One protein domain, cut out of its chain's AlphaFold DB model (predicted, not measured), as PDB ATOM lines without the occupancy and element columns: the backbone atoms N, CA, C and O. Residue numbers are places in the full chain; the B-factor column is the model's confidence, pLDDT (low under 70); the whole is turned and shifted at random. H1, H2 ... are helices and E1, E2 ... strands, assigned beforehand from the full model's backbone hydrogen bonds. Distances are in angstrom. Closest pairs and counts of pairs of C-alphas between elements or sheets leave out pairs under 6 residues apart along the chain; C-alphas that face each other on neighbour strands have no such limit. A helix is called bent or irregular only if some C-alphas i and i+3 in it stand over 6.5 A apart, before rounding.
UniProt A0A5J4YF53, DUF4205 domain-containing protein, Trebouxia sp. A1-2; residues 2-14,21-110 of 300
ATOM      1  N   GLN A   2      45.605 -11.399-111.093       74.69
ATOM      2  CA  GLN A   2      45.144 -10.009-111.195       74.69
ATOM      3  C   GLN A   2      44.247  -9.572-110.018       74.69
ATOM      4  O   GLN A   2      44.417  -8.470-109.517       74.69
ATOM      5  N   ALA A   3      43.371 -10.436-109.482       74.62
ATOM      6  CA  ALA A   3      42.514 -10.081-108.338       74.62
ATOM      7  C   ALA A   3      43.301  -9.701-107.071       74.62
ATOM      8  O   ALA A   3      42.981  -8.711-106.418       74.62
ATOM      9  N   HIS A   4      44.357 -10.454-106.738       79.12
ATOM     10  CA  HIS A   4      45.241 -10.124-105.610       79.12
ATOM     11  C   HIS A   4      46.000  -8.811-105.844       79.12
ATOM     12  O   HIS A   4      46.227  -8.072-104.890       79.12
ATOM     13  N   VAL A   5      46.349  -8.495-107.099       78.75
ATOM     14  CA  VAL A   5      46.948  -7.205-107.484       78.75
ATOM     15  C   VAL A   5      45.951  -6.072-107.269       78.75
ATOM     16  O   VAL A   5      46.267  -5.139-106.541       78.75
ATOM     17  N   PHE A   6      44.724  -6.178-107.788       81.44
ATOM     18  CA  PHE A   6      43.673  -5.183-107.541       81.44
ATOM     19  C   PHE A   6      43.387  -4.998-106.049       81.44
ATOM     20  O   PHE A   6      43.274  -3.869-105.583       81.44
ATOM     21  N   ALA A   7      43.338  -6.083-105.277       80.69
ATOM     22  CA  ALA A   7      43.161  -6.003-103.832       80.69
ATOM     23  C   ALA A   7      44.304  -5.247-103.147       80.69
ATOM     24  O   ALA A   7      44.053  -4.430-102.267       80.69
ATOM     25  N   ALA A   8      45.550  -5.481-103.562       80.69
ATOM     26  CA  ALA A   8      46.693  -4.727-103.062       80.69
ATOM     27  C   ALA A   8      46.644  -3.241-103.467       80.69
ATOM     28  O   ALA A   8      47.073  -2.399-102.682       80.69
ATOM     29  N   VAL A   9      46.107  -2.895-104.644       79.25
ATOM     30  CA  VAL A   9      45.883  -1.490-105.037       79.25
ATOM     31  C   VAL A   9      44.840  -0.829-104.134       79.25
ATOM     32  O   VAL A   9      45.082   0.270-103.640       79.25
ATOM     33  N   ILE A  10      43.700  -1.494-103.909       75.00
ATOM     34  CA  ILE A  10      42.603  -0.964-103.083       75.00
ATOM     35  C   ILE A  10      43.064  -0.746-101.638       75.00
ATOM     36  O   ILE A  10      42.804   0.313-101.074       75.00
ATOM     37  N   ASP A  11      43.780  -1.711-101.056       73.56
ATOM     38  CA  ASP A  11      44.281  -1.618 -99.678       73.56
ATOM     39  C   ASP A  11      45.300  -0.488 -99.479       73.56
ATOM     40  O   ASP A  11      45.367   0.093 -98.401       73.56
ATOM     41  N   ASN A  12      46.098  -0.169-100.502       63.50
ATOM     42  CA  ASN A  12      47.126   0.869-100.417       63.50
ATOM     43  C   ASN A  12      46.594   2.292-100.672       63.50
ATOM     44  O   ASN A  12      47.396   3.222-100.726       63.50
ATOM     45  N   GLU A  13      45.282   2.473-100.881       59.00
ATOM     46  CA  GLU A  13      44.627   3.754-101.216       59.00
ATOM     47  C   GLU A  13      45.297   4.531-102.384       59.00
ATOM     48  O   GLU A  13      45.004   5.701-102.613       59.00
ATOM     49  N   GLN A  14      46.154   3.888-103.196       52.34
ATOM     50  CA  GLN A  14      46.867   4.508-104.326       52.34
ATOM     51  C   GLN A  14      46.004   4.625-105.595       52.34
ATOM     52  O   GLN A  14      46.523   4.661-106.710       52.34
ATOM     53  N   THR A  21      53.165   4.025-112.171       82.44
ATOM     54  CA  THR A  21      54.530   3.803-112.661       82.44
ATOM     55  C   THR A  21      54.888   2.314-112.638       82.44
ATOM     56  O   THR A  21      54.347   1.536-111.851       82.44
ATOM     57  N   GLY A  22      55.873   1.910-113.449       85.38
ATOM     58  CA  GLY A  22      56.369   0.529-113.446       85.38
ATOM     59  C   GLY A  22      56.843   0.065-112.062       85.38
ATOM     60  O   GLY A  22      56.620  -1.085-111.694       85.38
ATOM     61  N   GLN A  23      57.425   0.961-111.259       87.38
ATOM     62  CA  GLN A  23      57.839   0.641-109.893       87.38
ATOM     63  C   GLN A  23      56.635   0.434-108.962       87.38
ATOM     64  O   GLN A  23      56.604  -0.562-108.246       87.38
ATOM     65  N   GLN A  24      55.605   1.284-109.039       86.31
ATOM     66  CA  GLN A  24      54.367   1.084-108.272       86.31
ATOM     67  C   GLN A  24      53.691  -0.248-108.611       86.31
ATOM     68  O   GLN A  24      53.266  -0.966-107.712       86.31
ATOM     69  N   LEU A  25      53.639  -0.624-109.894       86.19
ATOM     70  CA  LEU A  25      53.090  -1.919-110.313       86.19
ATOM     71  C   LEU A  25      53.886  -3.097-109.738       86.19
ATOM     72  O   LEU A  25      53.298  -4.090-109.311       86.19
ATOM     73  N   ARG A  26      55.219  -2.985-109.701       91.31
ATOM     74  CA  ARG A  26      56.090  -3.984-109.069       91.31
ATOM     75  C   ARG A  26      55.828  -4.095-107.570       91.31
ATOM     76  O   ARG A  26      55.714  -5.207-107.059       91.31
ATOM     77  N   ASP A  27      55.684  -2.969-106.885       91.12
ATOM     78  CA  ASP A  27      55.457  -2.958-105.442       91.12
ATOM     79  C   ASP A  27      54.090  -3.550-105.082       91.12
ATOM     80  O   ASP A  27      53.991  -4.450-104.247       91.12
ATOM     81  N   VAL A  28      53.040  -3.155-105.804       90.75
ATOM     82  CA  VAL A  28      51.697  -3.731-105.654       90.75
ATOM     83  C   VAL A  28      51.705  -5.235-105.935       90.75
ATOM     84  O   VAL A  28      51.068  -5.998-105.207       90.75
ATOM     85  N   LEU A  29      52.434  -5.693-106.959       93.12
ATOM     86  CA  LEU A  29      52.553  -7.120-107.256       93.12
ATOM     87  C   LEU A  29      53.223  -7.886-106.107       93.12
ATOM     88  O   LEU A  29      52.741  -8.954-105.729       93.12
ATOM     89  N   ALA A  30      54.291  -7.347-105.517       95.38
ATOM     90  CA  ALA A  30      54.939  -7.961-104.360       95.38
ATOM     91  C   ALA A  30      53.988  -8.049-103.151       95.38
ATOM     92  O   ALA A  30      53.909  -9.097-102.503       95.38
ATOM     93  N   VAL A  31      53.193  -7.007-102.889       94.56
ATOM     94  CA  VAL A  31      52.164  -7.004-101.830       94.56
ATOM     95  C   VAL A  31      51.051  -8.022-102.118       94.56
ATOM     96  O   VAL A  31      50.580  -8.722-101.212       94.56
ATOM     97  N   ALA A  32      50.638  -8.156-103.377       94.12
ATOM     98  CA  ALA A  32      49.640  -9.125-103.818       94.12
ATOM     99  C   ALA A  32      50.112 -10.571-103.608       94.12
ATOM    100  O   ALA A  32      49.418 -11.369-102.972       94.12
ATOM    101  N   LEU A  33      51.325 -10.885-104.067       96.69
ATOM    102  CA  LEU A  33      51.996 -12.169-103.853       96.69
ATOM    103  C   LEU A  33      52.136 -12.488-102.360       96.69
ATOM    104  O   LEU A  33      51.806 -13.585-101.910       96.69
ATOM    105  N   THR A  34      52.540 -11.489-101.574       96.88
ATOM    106  CA  THR A  34      52.643 -11.598-100.116       96.88
ATOM    107  C   THR A  34      51.297 -11.896 -99.478       96.88
ATOM    108  O   THR A  34      51.218 -12.694 -98.550       96.88
ATOM    109  N   SER A  35      50.213 -11.281 -99.949       94.88
ATOM    110  CA  SER A  35      48.856 -11.561 -99.467       94.88
ATOM    111  C   SER A  35      48.453 -13.007 -99.728       94.88
ATOM    112  O   SER A  35      48.075 -13.692 -98.780       94.88
ATOM    113  N   ALA A  36      48.620 -13.480-100.965       95.81
ATOM    114  CA  ALA A  36      48.270 -14.840-101.367       95.81
ATOM    115  C   ALA A  36      49.074 -15.914-100.614       95.81
ATOM    116  O   ALA A  36      48.518 -16.926-100.199       95.81
ATOM    117  N   VAL A  37      50.372 -15.698-100.394       97.69
ATOM    118  CA  VAL A  37      51.198 -16.672 -99.667       97.69
ATOM    119  C   VAL A  37      50.991 -16.581 -98.156       97.69
ATOM    120  O   VAL A  37      50.878 -17.605 -97.495       97.69
ATOM    121  N   TRP A  38      50.883 -15.382 -97.577       97.38
ATOM    122  CA  TRP A  38      50.702 -15.231 -96.127       97.38
ATOM    123  C   TRP A  38      49.387 -15.843 -95.632       97.38
ATOM    124  O   TRP A  38      49.374 -16.493 -94.582       97.38
ATOM    125  N   GLN A  39      48.301 -15.690 -96.402       95.69
ATOM    126  CA  GLN A  39      47.005 -16.285 -96.060       95.69
ATOM    127  C   GLN A  39      47.036 -17.818 -96.059       95.69
ATOM    128  O   GLN A  39      46.309 -18.422 -95.284       95.69
ATOM    129  N   ALA A  40      47.914 -18.449 -96.848       96.88
ATOM    130  CA  ALA A  40      48.015 -19.906 -96.934       96.88
ATOM    131  C   ALA A  40      48.502 -20.575 -95.633       96.88
ATOM    132  O   ALA A  40      48.488 -21.794 -95.528       96.88
ATOM    133  N   SER A  41      48.916 -19.785 -94.635       93.38
ATOM    134  CA  SER A  41      49.328 -20.249 -93.301       93.38
ATOM    135  C   SER A  41      48.478 -19.693 -92.158       93.38
ATOM    136  O   SER A  41      48.921 -19.701 -91.005       93.38
ATOM    137  N   ASP A  42      47.321 -19.104 -92.467       93.38
ATOM    138  CA  ASP A  42      46.516 -18.326 -91.516       93.38
ATOM    139  C   ASP A  42      47.313 -17.209 -90.824       93.38
ATOM    140  O   ASP A  42      47.128 -16.911 -89.645       93.38
ATOM    141  N   GLY A  43      48.261 -16.611 -91.549       91.94
ATOM    142  CA  GLY A  43      49.079 -15.513 -91.050       91.94
ATOM    143  C   GLY A  43      50.081 -15.885 -89.953       91.94
ATOM    144  O   GLY A  43      50.435 -15.030 -89.141       91.94
ATOM    145  N   LYS A  44      50.549 -17.138 -89.919       94.50
ATOM    146  CA  LYS A  44      51.536 -17.611 -88.933       94.50
ATOM    147  C   LYS A  44      52.968 -17.521 -89.460       94.50
ATOM    148  O   LYS A  44      53.831 -16.907 -88.835       94.50
ATOM    149  N   SER A  45      53.239 -18.147 -90.602       96.75
ATOM    150  CA  SER A  45      54.575 -18.226 -91.202       96.75
ATOM    151  C   SER A  45      54.485 -18.713 -92.637       96.75
ATOM    152  O   SER A  45      53.666 -19.570 -92.933       96.75
ATOM    153  N   ALA A  46      55.382 -18.257 -93.500       98.19
ATOM    154  CA  ALA A  46      55.352 -18.588 -94.916       98.19
ATOM    155  C   ALA A  46      56.710 -19.028 -95.451       98.19
ATOM    156  O   ALA A  46      57.747 -18.811 -94.830       98.19
ATOM    157  N   SER A  47      56.684 -19.631 -96.631       97.94
ATOM    158  CA  SER A  47      57.848 -20.060 -97.387       97.94
ATOM    159  C   SER A  47      57.766 -19.481 -98.788       97.94
ATOM    160  O   SER A  47      56.920 -19.890 -99.576       97.94
ATOM    161  N   VAL A  48      58.645 -18.532 -99.105       98.38
ATOM    162  CA  VAL A  48      58.782 -18.033-100.479       98.38
ATOM    163  C   VAL A  48      59.774 -18.927-101.204       98.38
ATOM    164  O   VAL A  48      60.865 -19.171-100.698       98.38
ATOM    165  N   VAL A  49      59.403 -19.439-102.368       98.31
ATOM    166  CA  VAL A  49      60.273 -20.273-103.198       98.31
ATOM    167  C   VAL A  49      60.804 -19.436-104.350       98.31
ATOM    168  O   VAL A  49      60.033 -18.824-105.081       98.31
ATOM    169  N   CYS A  50      62.122 -19.414-104.510       97.25
ATOM    170  CA  CYS A  50      62.810 -18.773-105.627       97.25
ATOM    171  C   CYS A  50      63.761 -19.759-106.311       97.25
ATOM    172  O   CYS A  50      63.969 -20.873-105.837       97.25
ATOM    173  N   CYS A  51      64.349 -19.355-107.428       96.75
ATOM    174  CA  CYS A  51      65.441 -20.052-108.087       96.75
ATOM    175  C   CYS A  51      66.786 -19.469-107.631       96.75
ATOM    176  O   CYS A  51      66.945 -18.252-107.518       96.75
ATOM    177  N   LYS A  52      67.775 -20.338-107.390       95.00
ATOM    178  CA  LYS A  52      69.175 -19.946-107.132       95.00
ATOM    179  C   LYS A  52      69.859 -19.375-108.374       95.00
ATOM    180  O   LYS A  52      70.872 -18.694-108.249       95.00
ATOM    181  N   GLN A  53      69.351 -19.703-109.561       91.50
ATOM    182  CA  GLN A  53      69.837 -19.138-110.813       91.50
ATOM    183  C   GLN A  53      69.244 -17.745-111.027       91.50
ATOM    184  O   GLN A  53      68.158 -17.438-110.542       91.50
ATOM    185  N   VAL A  54      69.966 -16.907-111.771       86.12
ATOM    186  CA  VAL A  54      69.532 -15.535-112.084       86.12
ATOM    187  C   VAL A  54      68.271 -15.530-112.951       86.12
ATOM    188  O   VAL A  54      67.415 -14.669-112.773       86.12
ATOM    189  N   SER A  55      68.164 -16.498-113.861       93.69
ATOM    190  CA  SER A  55      67.054 -16.657-114.794       93.69
ATOM    191  C   SER A  55      66.470 -18.057-114.673       93.69
ATOM    192  O   SER A  55      67.181 -19.033-114.428       93.69
ATOM    193  N   THR A  56      65.156 -18.137-114.829       95.62
ATOM    194  CA  THR A  56      64.395 -19.382-114.916       95.62
ATOM    195  C   THR A  56      63.977 -19.706-116.347       95.62
ATOM    196  O   THR A  56      63.614 -20.847-116.634       95.62
ATOM    197  N   SER A  57      64.053 -18.729-117.252       95.56
ATOM    198  CA  SER A  57      63.790 -18.921-118.673       95.56
ATOM    199  C   SER A  57      64.739 -19.962-119.280       95.56
ATOM    200  O   SER A  57      65.948 -19.948-119.047       95.56
ATOM    201  N   GLY A  58      64.178 -20.900-120.045       94.19
ATOM    202  CA  GLY A  58      64.930 -21.971-120.707       94.19
ATOM    203  C   GLY A  58      65.349 -23.147-119.815       94.19
ATOM    204  O   GLY A  58      65.931 -24.100-120.333       94.19
ATOM    205  N   LEU A  59      65.040 -23.136-118.512       96.12
ATOM    206  CA  LEU A  59      65.276 -24.305-117.660       96.12
ATOM    207  C   LEU A  59      64.309 -25.449-117.997       96.12
ATOM    208  O   LEU A  59      63.135 -25.232-118.306       96.12
ATOM    209  N   SER A  60      64.772 -26.690-117.872       96.44
ATOM    210  CA  SER A  60      63.871 -27.837-117.756       96.44
ATOM    211  C   SER A  60      63.199 -27.857-116.379       96.44
ATOM    212  O   SER A  60      63.678 -27.243-115.422       96.44
ATOM    213  N   TYR A  61      62.107 -28.613-116.250       93.69
ATOM    214  CA  TYR A  61      61.449 -28.808-114.955       93.69
ATOM    215  C   TYR A  61      62.402 -29.400-113.899       93.69
ATOM    216  O   TYR A  61      62.440 -28.925-112.766       93.69
ATOM    217  N   ASP A  62      63.239 -30.371-114.275       96.62
ATOM    218  CA  ASP A  62      64.220 -30.965-113.359       96.62
ATOM    219  C   ASP A  62      65.273 -29.947-112.910       96.62
ATOM    220  O   ASP A  62      65.623 -29.885-111.730       96.62
ATOM    221  N   GLN A  63      65.749 -29.104-113.832       97.06
ATOM    222  CA  GLN A  63      66.693 -28.033-113.513       97.06
ATOM    223  C   GLN A  63      66.066 -26.997-112.578       97.06
ATOM    224  O   GLN A  63      66.727 -26.554-111.635       97.06
ATOM    225  N   LEU A  64      64.795 -26.636-112.791       96.75
ATOM    226  CA  LEU A  64      64.044 -25.777-111.876       96.75
ATOM    227  C   LEU A  64      63.976 -26.408-110.481       96.75
ATOM    228  O   LEU A  64      64.341 -25.760-109.505       96.75
ATOM    229  N   CYS A  65      63.574 -27.676-110.374       95.75
ATOM    230  CA  CYS A  65      63.459 -28.373-109.092       95.75
ATOM    231  C   CYS A  65      64.799 -28.460-108.344       95.75
ATOM    232  O   CYS A  65      64.844 -28.254-107.132       95.75
ATOM    233  N   GLN A  66      65.906 -28.707-109.049       96.44
ATOM    234  CA  GLN A  66      67.250 -28.755-108.455       96.44
ATOM    235  C   GLN A  66      67.759 -27.377-108.005       96.44
ATOM    236  O   GLN A  66      68.541 -27.269-107.056       96.44
ATOM    237  N   SER A  67      67.335 -26.317-108.693       96.81
ATOM    238  CA  SER A  67      67.758 -24.943-108.414       96.81
ATOM    239  C   SER A  67      66.795 -24.163-107.522       96.81
ATOM    240  O   SER A  67      67.169 -23.092-107.043       96.81
ATOM    241  N   ALA A  68      65.609 -24.699-107.231       97.25
ATOM    242  CA  ALA A  68      64.658 -24.100-106.310       97.25
ATOM    243  C   ALA A  68      65.241 -24.003-104.888       97.25
ATOM    244  O   ALA A  68      65.927 -24.899-104.384       97.25
ATOM    245  N   ALA A  69      64.969 -22.885-104.226       97.00
ATOM    246  CA  ALA A  69      65.350 -22.603-102.854       97.00
ATOM    247  C   ALA A  69      64.148 -22.069-102.082       97.00
ATOM    248  O   ALA A  69      63.429 -21.185-102.544       97.00
ATOM    249  N   GLN A  70      63.964 -22.596-100.877       97.06
ATOM    250  CA  GLN A  70      62.952 -22.135 -99.943       97.06
ATOM    251  C   GLN A  70      63.538 -21.036 -99.052       97.06
ATOM    252  O   GLN A  70      64.608 -21.203 -98.469       97.06
ATOM    253  N   LEU A  71      62.806 -19.934 -98.910       97.69
ATOM    254  CA  LEU A  71      63.090 -18.819 -98.016       97.69
ATOM    255  C   LEU A  71      62.035 -18.806 -96.894       97.69
ATOM    256  O   LEU A  71      60.913 -18.342 -97.113       97.69
ATOM    257  N   PRO A  72      62.352 -19.321 -95.691       97.75
ATOM    258  CA  PRO A  72      61.420 -19.312 -94.570       97.75
ATOM    259  C   PRO A  72      61.211 -17.895 -94.018       97.75
ATOM    260  O   PRO A  72      62.157 -17.192 -93.651       97.75
ATOM    261  N   CYS A  73      59.956 -17.486 -93.879       98.06
ATOM    262  CA  CYS A  73      59.543 -16.166 -93.420       98.06
ATOM    263  C   CYS A  73      58.635 -16.281 -92.188       98.06
ATOM    264  O   CYS A  73      57.517 -16.783 -92.254       98.06
ATOM    265  N   LYS A  74      59.091 -15.750 -91.047       96.88
ATOM    266  CA  LYS A  74      58.349 -15.771 -89.766       96.88
ATOM    267  C   LYS A  74      57.375 -14.598 -89.575       96.88
ATOM    268  O   LYS A  74      56.816 -14.432 -88.501       96.88
ATOM    269  N   SER A  75      57.241 -13.732 -90.573       98.00
ATOM    270  CA  SER A  75      56.429 -12.514 -90.489       98.00
ATOM    271  C   SER A  75      56.055 -12.040 -91.882       98.00
ATOM    272  O   SER A  75      56.885 -12.138 -92.791       98.00
ATOM    273  N   ARG A  76      54.883 -11.416 -92.022       97.44
ATOM    274  CA  ARG A  76      54.407 -10.832 -93.283       97.44
ATOM    275  C   ARG A  76      55.432  -9.911 -93.949       97.44
ATOM    276  O   ARG A  76      55.735 -10.098 -95.118       97.44
ATOM    277  N   ALA A  77      56.053  -9.011 -93.185       97.44
ATOM    278  CA  ALA A  77      57.075  -8.093 -93.699       97.44
ATOM    279  C   ALA A  77      58.291  -8.812 -94.321       97.44
ATOM    280  O   ALA A  77      58.898  -8.315 -95.264       97.44
ATOM    281  N   LYS A  78      58.641 -10.011 -93.829       98.19
ATOM    282  CA  LYS A  78      59.728 -10.818 -94.409       98.19
ATOM    283  C   LYS A  78      59.315 -11.494 -95.714       98.19
ATOM    284  O   LYS A  78      60.161 -11.644 -96.586       98.19
ATOM    285  N   VAL A  79      58.046 -11.886 -95.840       98.25
ATOM    286  CA  VAL A  79      57.488 -12.402 -97.100       98.25
ATOM    287  C   VAL A  79      57.523 -11.311 -98.161       98.25
ATOM    288  O   VAL A  79      57.992 -11.549 -99.267       98.25
ATOM    289  N   GLU A  80      57.107 -10.103 -97.787       97.38
ATOM    290  CA  GLU A  80      57.118  -8.935 -98.664       97.38
ATOM    291  C   GLU A  80      58.532  -8.599 -99.126       97.38
ATOM    292  O   GLU A  80      58.794  -8.565-100.326       97.38
ATOM    293  N   ALA A  81      59.481  -8.481 -98.193       97.88
ATOM    294  CA  ALA A  81      60.886  -8.261 -98.524       97.88
ATOM    295  C   ALA A  81      61.460  -9.355 -99.447       97.88
ATOM    296  O   ALA A  81      62.212  -9.047-100.374       97.88
ATOM    297  N   ALA A  82      61.089 -10.625 -99.231       97.88
ATOM    298  CA  ALA A  82      61.503 -11.728-100.092       97.88
ATOM    299  C   ALA A  82      60.926 -11.587-101.510       97.88
ATOM    300  O   ALA A  82      61.679 -11.695-102.478       97.88
ATOM    301  N   PHE A  83      59.634 -11.278-101.651       97.50
ATOM    302  CA  PHE A  83      59.039 -11.042-102.965       97.50
ATOM    303  C   PHE A  83      59.635  -9.827-103.662       97.50
ATOM    304  O   PHE A  83      59.987  -9.957-104.825       97.50
ATOM    305  N   HIS A  84      59.845  -8.692-102.989       96.25
ATOM    306  CA  HIS A  84      60.511  -7.539-103.608       96.25
ATOM    307  C   HIS A  84      61.916  -7.884-104.109       96.25
ATOM    308  O   HIS A  84      62.282  -7.514-105.225       96.25
ATOM    309  N   SER A  85      62.691  -8.622-103.307       95.81
ATOM    310  CA  SER A  85      64.046  -9.036-103.673       95.81
ATOM    311  C   SER A  85      64.069  -9.998-104.863       95.81
ATOM    312  O   SER A  85      64.992  -9.927-105.671       95.81
ATOM    313  N   GLN A  86      63.078 -10.884-104.974       95.75
ATOM    314  CA  GLN A  86      63.045 -11.952-105.979       95.75
ATOM    315  C   GLN A  86      62.070 -11.673-107.135       95.75
ATOM    316  O   GLN A  86      61.940 -12.504-108.032       95.75
ATOM    317  N   LEU A  87      61.400 -10.512-107.149       95.00
ATOM    318  CA  LEU A  87      60.258 -10.230-108.029       95.00
ATOM    319  C   LEU A  87      60.579 -10.414-109.514       95.00
ATOM    320  O   LEU A  87      59.713 -10.827-110.278       95.00
ATOM    321  N   GLY A  88      61.830 -10.151-109.907       94.94
ATOM    322  CA  GLY A  88      62.293 -10.344-111.281       94.94
ATOM    323  C   GLY A  88      62.010 -11.752-111.809       94.94
ATOM    324  O   GLY A  88      61.535 -11.881-112.928       94.94
ATOM    325  N   GLN A  89      62.177 -12.791-110.984       94.56
ATOM    326  CA  GLN A  89      61.913 -14.180-111.381       94.56
ATOM    327  C   GLN A  89      60.415 -14.476-111.548       94.56
ATOM    328  O   GLN A  89      60.024 -15.323-112.346       94.56
ATOM    329  N   PHE A  90      59.558 -13.771-110.804       95.06
ATOM    330  CA  PHE A  90      58.102 -13.924-110.890       95.06
ATOM    331  C   PHE A  90      57.497 -13.189-112.089       95.06
ATOM    332  O   PHE A  90      56.389 -13.516-112.508       95.06
ATOM    333  N   GLN A  91      58.216 -12.202-112.628       94.00
ATOM    334  CA  GLN A  91      57.807 -11.390-113.777       94.00
ATOM    335  C   GLN A  91      58.545 -11.766-115.069       94.00
ATOM    336  O   GLN A  91      58.271 -11.178-116.113       94.00
ATOM    337  N   GLU A  92      59.493 -12.702-115.003       94.88
ATOM    338  CA  GLU A  92      60.349 -13.059-116.128       94.88
ATOM    339  C   GLU A  92      59.530 -13.686-117.271       94.88
ATOM    340  O   GLU A  92      58.903 -14.735-117.077       94.88
ATOM    341  N   PRO A  93      59.545 -13.090-118.480       94.00
ATOM    342  CA  PRO A  93      58.914 -13.691-119.647       94.00
ATOM    343  C   PRO A  93      59.512 -15.068-119.945       94.00
ATOM    344  O   PRO A  93      60.732 -15.230-119.952       94.00
ATOM    345  N   TYR A  94      58.649 -16.050-120.211       93.62
ATOM    346  CA  TYR A  94      59.034 -17.453-120.445       93.62
ATOM    347  C   TYR A  94      59.767 -18.124-119.266       93.62
ATOM    348  O   TYR A  94      60.326 -19.208-119.424       93.62
ATOM    349  N   GLY A  95      59.755 -17.493-118.087       95.50
ATOM    350  CA  GLY A  95      60.271 -18.054-116.846       95.50
ATOM    351  C   GLY A  95      59.242 -18.898-116.087       95.50
ATOM    352  O   GLY A  95      58.103 -19.095-116.510       95.50
ATOM    353  N   TYR A  96      59.641 -19.363-114.905       96.19
ATOM    354  CA  TYR A  96      58.856 -20.256-114.045       96.19
ATOM    355  C   TYR A  96      58.170 -19.552-112.866       96.19
ATOM    356  O   TYR A  96      57.799 -20.201-111.887       96.19
ATOM    357  N   GLY A  97      57.946 -18.239-112.950       96.00
ATOM    358  CA  GLY A  97      57.346 -17.443-111.871       96.00
ATOM    359  C   GLY A  97      56.045 -18.017-111.290       96.00
ATOM    360  O   GLY A  97      55.859 -18.029-110.073       96.00
ATOM    361  N   LEU A  98      55.167 -18.564-112.138       93.69
ATOM    362  CA  LEU A  98      53.919 -19.200-111.694       93.69
ATOM    363  C   LEU A  98      54.153 -20.512-110.928       93.69
ATOM    364  O   LEU A  98      53.473 -20.758-109.932       93.69
ATOM    365  N   LEU A  99      55.124 -21.333-111.342       95.50
ATOM    366  CA  LEU A  99      55.477 -22.549-110.601       95.50
ATOM    367  C   LEU A  99      56.163 -22.215-109.275       95.50
ATOM    368  O   LEU A  99      55.856 -22.836-108.262       95.50
ATOM    369  N   LEU A 100      57.029 -21.198-109.247       97.56
ATOM    370  CA  LEU A 100      57.638 -20.705-108.010       97.56
ATOM    371  C   LEU A 100      56.576 -20.206-107.017       97.56
ATOM    372  O   LEU A 100      56.652 -20.501-105.822       97.56
ATOM    373  N   LEU A 101      55.539 -19.510-107.497       97.56
ATOM    374  CA  LEU A 101      54.391 -19.145-106.663       97.56
ATOM    375  C   LEU A 101      53.662 -20.381-106.138       97.56
ATOM    376  O   LEU A 101      53.351 -20.438-104.949       97.56
ATOM    377  N   LEU A 102      53.376 -21.355-107.004       96.88
ATOM    378  CA  LEU A 102      52.682 -22.577-106.606       96.88
ATOM    379  C   LEU A 102      53.462 -23.322-105.516       96.88
ATOM    380  O   LEU A 102      52.888 -23.694-104.494       96.88
ATOM    381  N   PHE A 103      54.778 -23.468-105.676       97.88
ATOM    382  CA  PHE A 103      55.636 -24.044-104.643       97.88
ATOM    383  C   PHE A 103      55.611 -23.216-103.355       97.88
ATOM    384  O   PHE A 103      55.550 -23.788-102.269       97.88
ATOM    385  N   SER A 104      55.587 -21.884-103.458       98.50
ATOM    386  CA  SER A 104      55.467 -21.000-102.292       98.50
ATOM    387  C   SER A 104      54.163 -21.237-101.527       98.50
ATOM    388  O   SER A 104      54.185 -21.364-100.305       98.50
ATOM    389  N   LEU A 105      53.028 -21.354-102.225       98.31
ATOM    390  CA  LEU A 105      51.725 -21.646-101.619       98.31
ATOM    391  C   LEU A 105      51.713 -23.029-100.955       98.31
ATOM    392  O   LEU A 105      51.358 -23.142 -99.783       98.31
ATOM    393  N   LEU A 106      52.164 -24.064-101.672       97.56
ATOM    394  CA  LEU A 106      52.150 -25.448-101.190       97.56
ATOM    395  C   LEU A 106      53.081 -25.680-100.004       97.56
ATOM    396  O   LEU A 106      52.712 -26.381 -99.066       97.56
ATOM    397  N   LEU A 107      54.280 -25.096-100.012       97.81
ATOM    398  CA  LEU A 107      55.205 -25.213 -98.881       97.81
ATOM    399  C   LEU A 107      54.793 -24.339 -97.696       97.81
ATOM    400  O   LEU A 107      55.177 -24.635 -96.566       97.81
ATOM    401  N   THR A 108      54.030 -23.270 -97.934       98.44
ATOM    402  CA  THR A 108      53.484 -22.429 -96.864       98.44
ATOM    403  C   THR A 108      52.311 -23.098 -96.161       98.44
ATOM    404  O   THR A 108      52.289 -23.133 -94.934       98.44
ATOM    405  N   HIS A 109      51.369 -23.647 -96.926       97.88
ATOM    406  CA  HIS A 109      50.222 -24.366 -96.380       97.88
ATOM    407  C   HIS A 109      50.615 -25.749 -95.831       97.88
ATOM    408  O   HIS A 109      50.165 -26.168 -94.767       97.88
ATOM    409  N   GLY A 110      51.532 -26.425 -96.525       97.25
ATOM    410  CA  GLY A 110      52.032 -27.755 -96.202       97.25
ATOM    411  C   GLY A 110      51.371 -28.834 -97.058       97.25
ATOM    412  O   GLY A 110      50.154 -28.937 -97.120       97.25
TER     413      GLY A 110
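Overview. This is residues 2 to 14 and 21 to 110 of the 300 residues of the protein "DUF4205 domain-containing protein" of Trebouxia sp. A1-2 (UniProt A0A5J4YF53). A short ribbon of two antiparallel strands, E1 and E2, has H4 and H5 packed on E1, while H2 packs on H4 and, with its residues 33 to 38, on H5. H1 crosses H2 at one end of the longest axis, and small H3 sits at the other end, next to the place where E1 ends and E2 begins. The printed part has 103 residues, with five named helices and two strands in the order H1, H2, E1, H3, E2, H4, H5; its class is mostly helix. It is compact, with a radius of gyration of the C-alphas of 13.2 A and spans of 41 by 32 by 20 A.

Along the chain. Start at C-alpha 46 at (55.352, -18.588, -94.916); from there strand E1, residues 46 to 51, runs 16.7 A. Its neighbour E2, residues 68 to 73, runs 16.0 A, directly after H3, residues 61 to 67. Next look for H4, residues 76 to 91, 20.8 A long; it is irregular, with C-alphas 85 and 88 7.9 A apart, and has a kink of 59 degrees near residue 85. H5, residues 97 to 109, runs 18.4 A and ends at C-alpha 109 at (50.222, -24.366, -96.380). H2, the longest helix, residues 22 to 39, runs 25.9 A. Find C-alpha 2 at (45.144, -10.009, -111.195), where H1, residues 2 to 11, begins and runs 14.3 A.

Arrangement. In the antiparallel pair E1 and E2, at 152 degrees, look for N 48 and O 71 at 3.0 A and N 71 and O 48 at 2.7 A, both within hydrogen-bond range. The closest C-alphas of E1 and H5 are those of Ala 46 and Thr 108, 4.7 A; of E1 and H4, those of Val 48 and Val 79, 6.7 A. H4 and H5 form a helical hairpin at a shallow tilt of 26 degrees, opposite ways; they touch through residues 89 to 91 and 97 to 101, with C-alphas of Phe 90 and Gly 97 closest at 3.7 A. H2, the hub, touches H4 at a steep tilt of 57 degrees, opposite ways, with C-alphas of Ala 30 and Phe 83 closest at 5.3 A. With residues 33 to 38 alone H2 touches H5, the same way at a shallow tilt of 31 degrees, with C-alphas of Val 37 and Leu 105 closest at 5.4 A. H1 touches H2 about perpendicular, at 81 degrees, with C-alphas of His 4 and Ala 32 closest at 4.9 A. H3 touches no helix but is near H5, and H1 and H3 are apart. Every O i to N i+4 pair is within hydrogen-bond range in H1, H2, H3 and H5; in H4, 9 of 12 are.

Size, cuts and confidence. The two C-alphas farthest apart are those of Glu 13 and Asp 62, 41.7 A. Residues 15 to 20 are not printed, and C-alphas 14 and 21 are 11.3 A apart across the cut. Of the links that are printed whole, none is long. The mean pLDDT of the printed part is 92.6, and residues 12 to 14 are under 70.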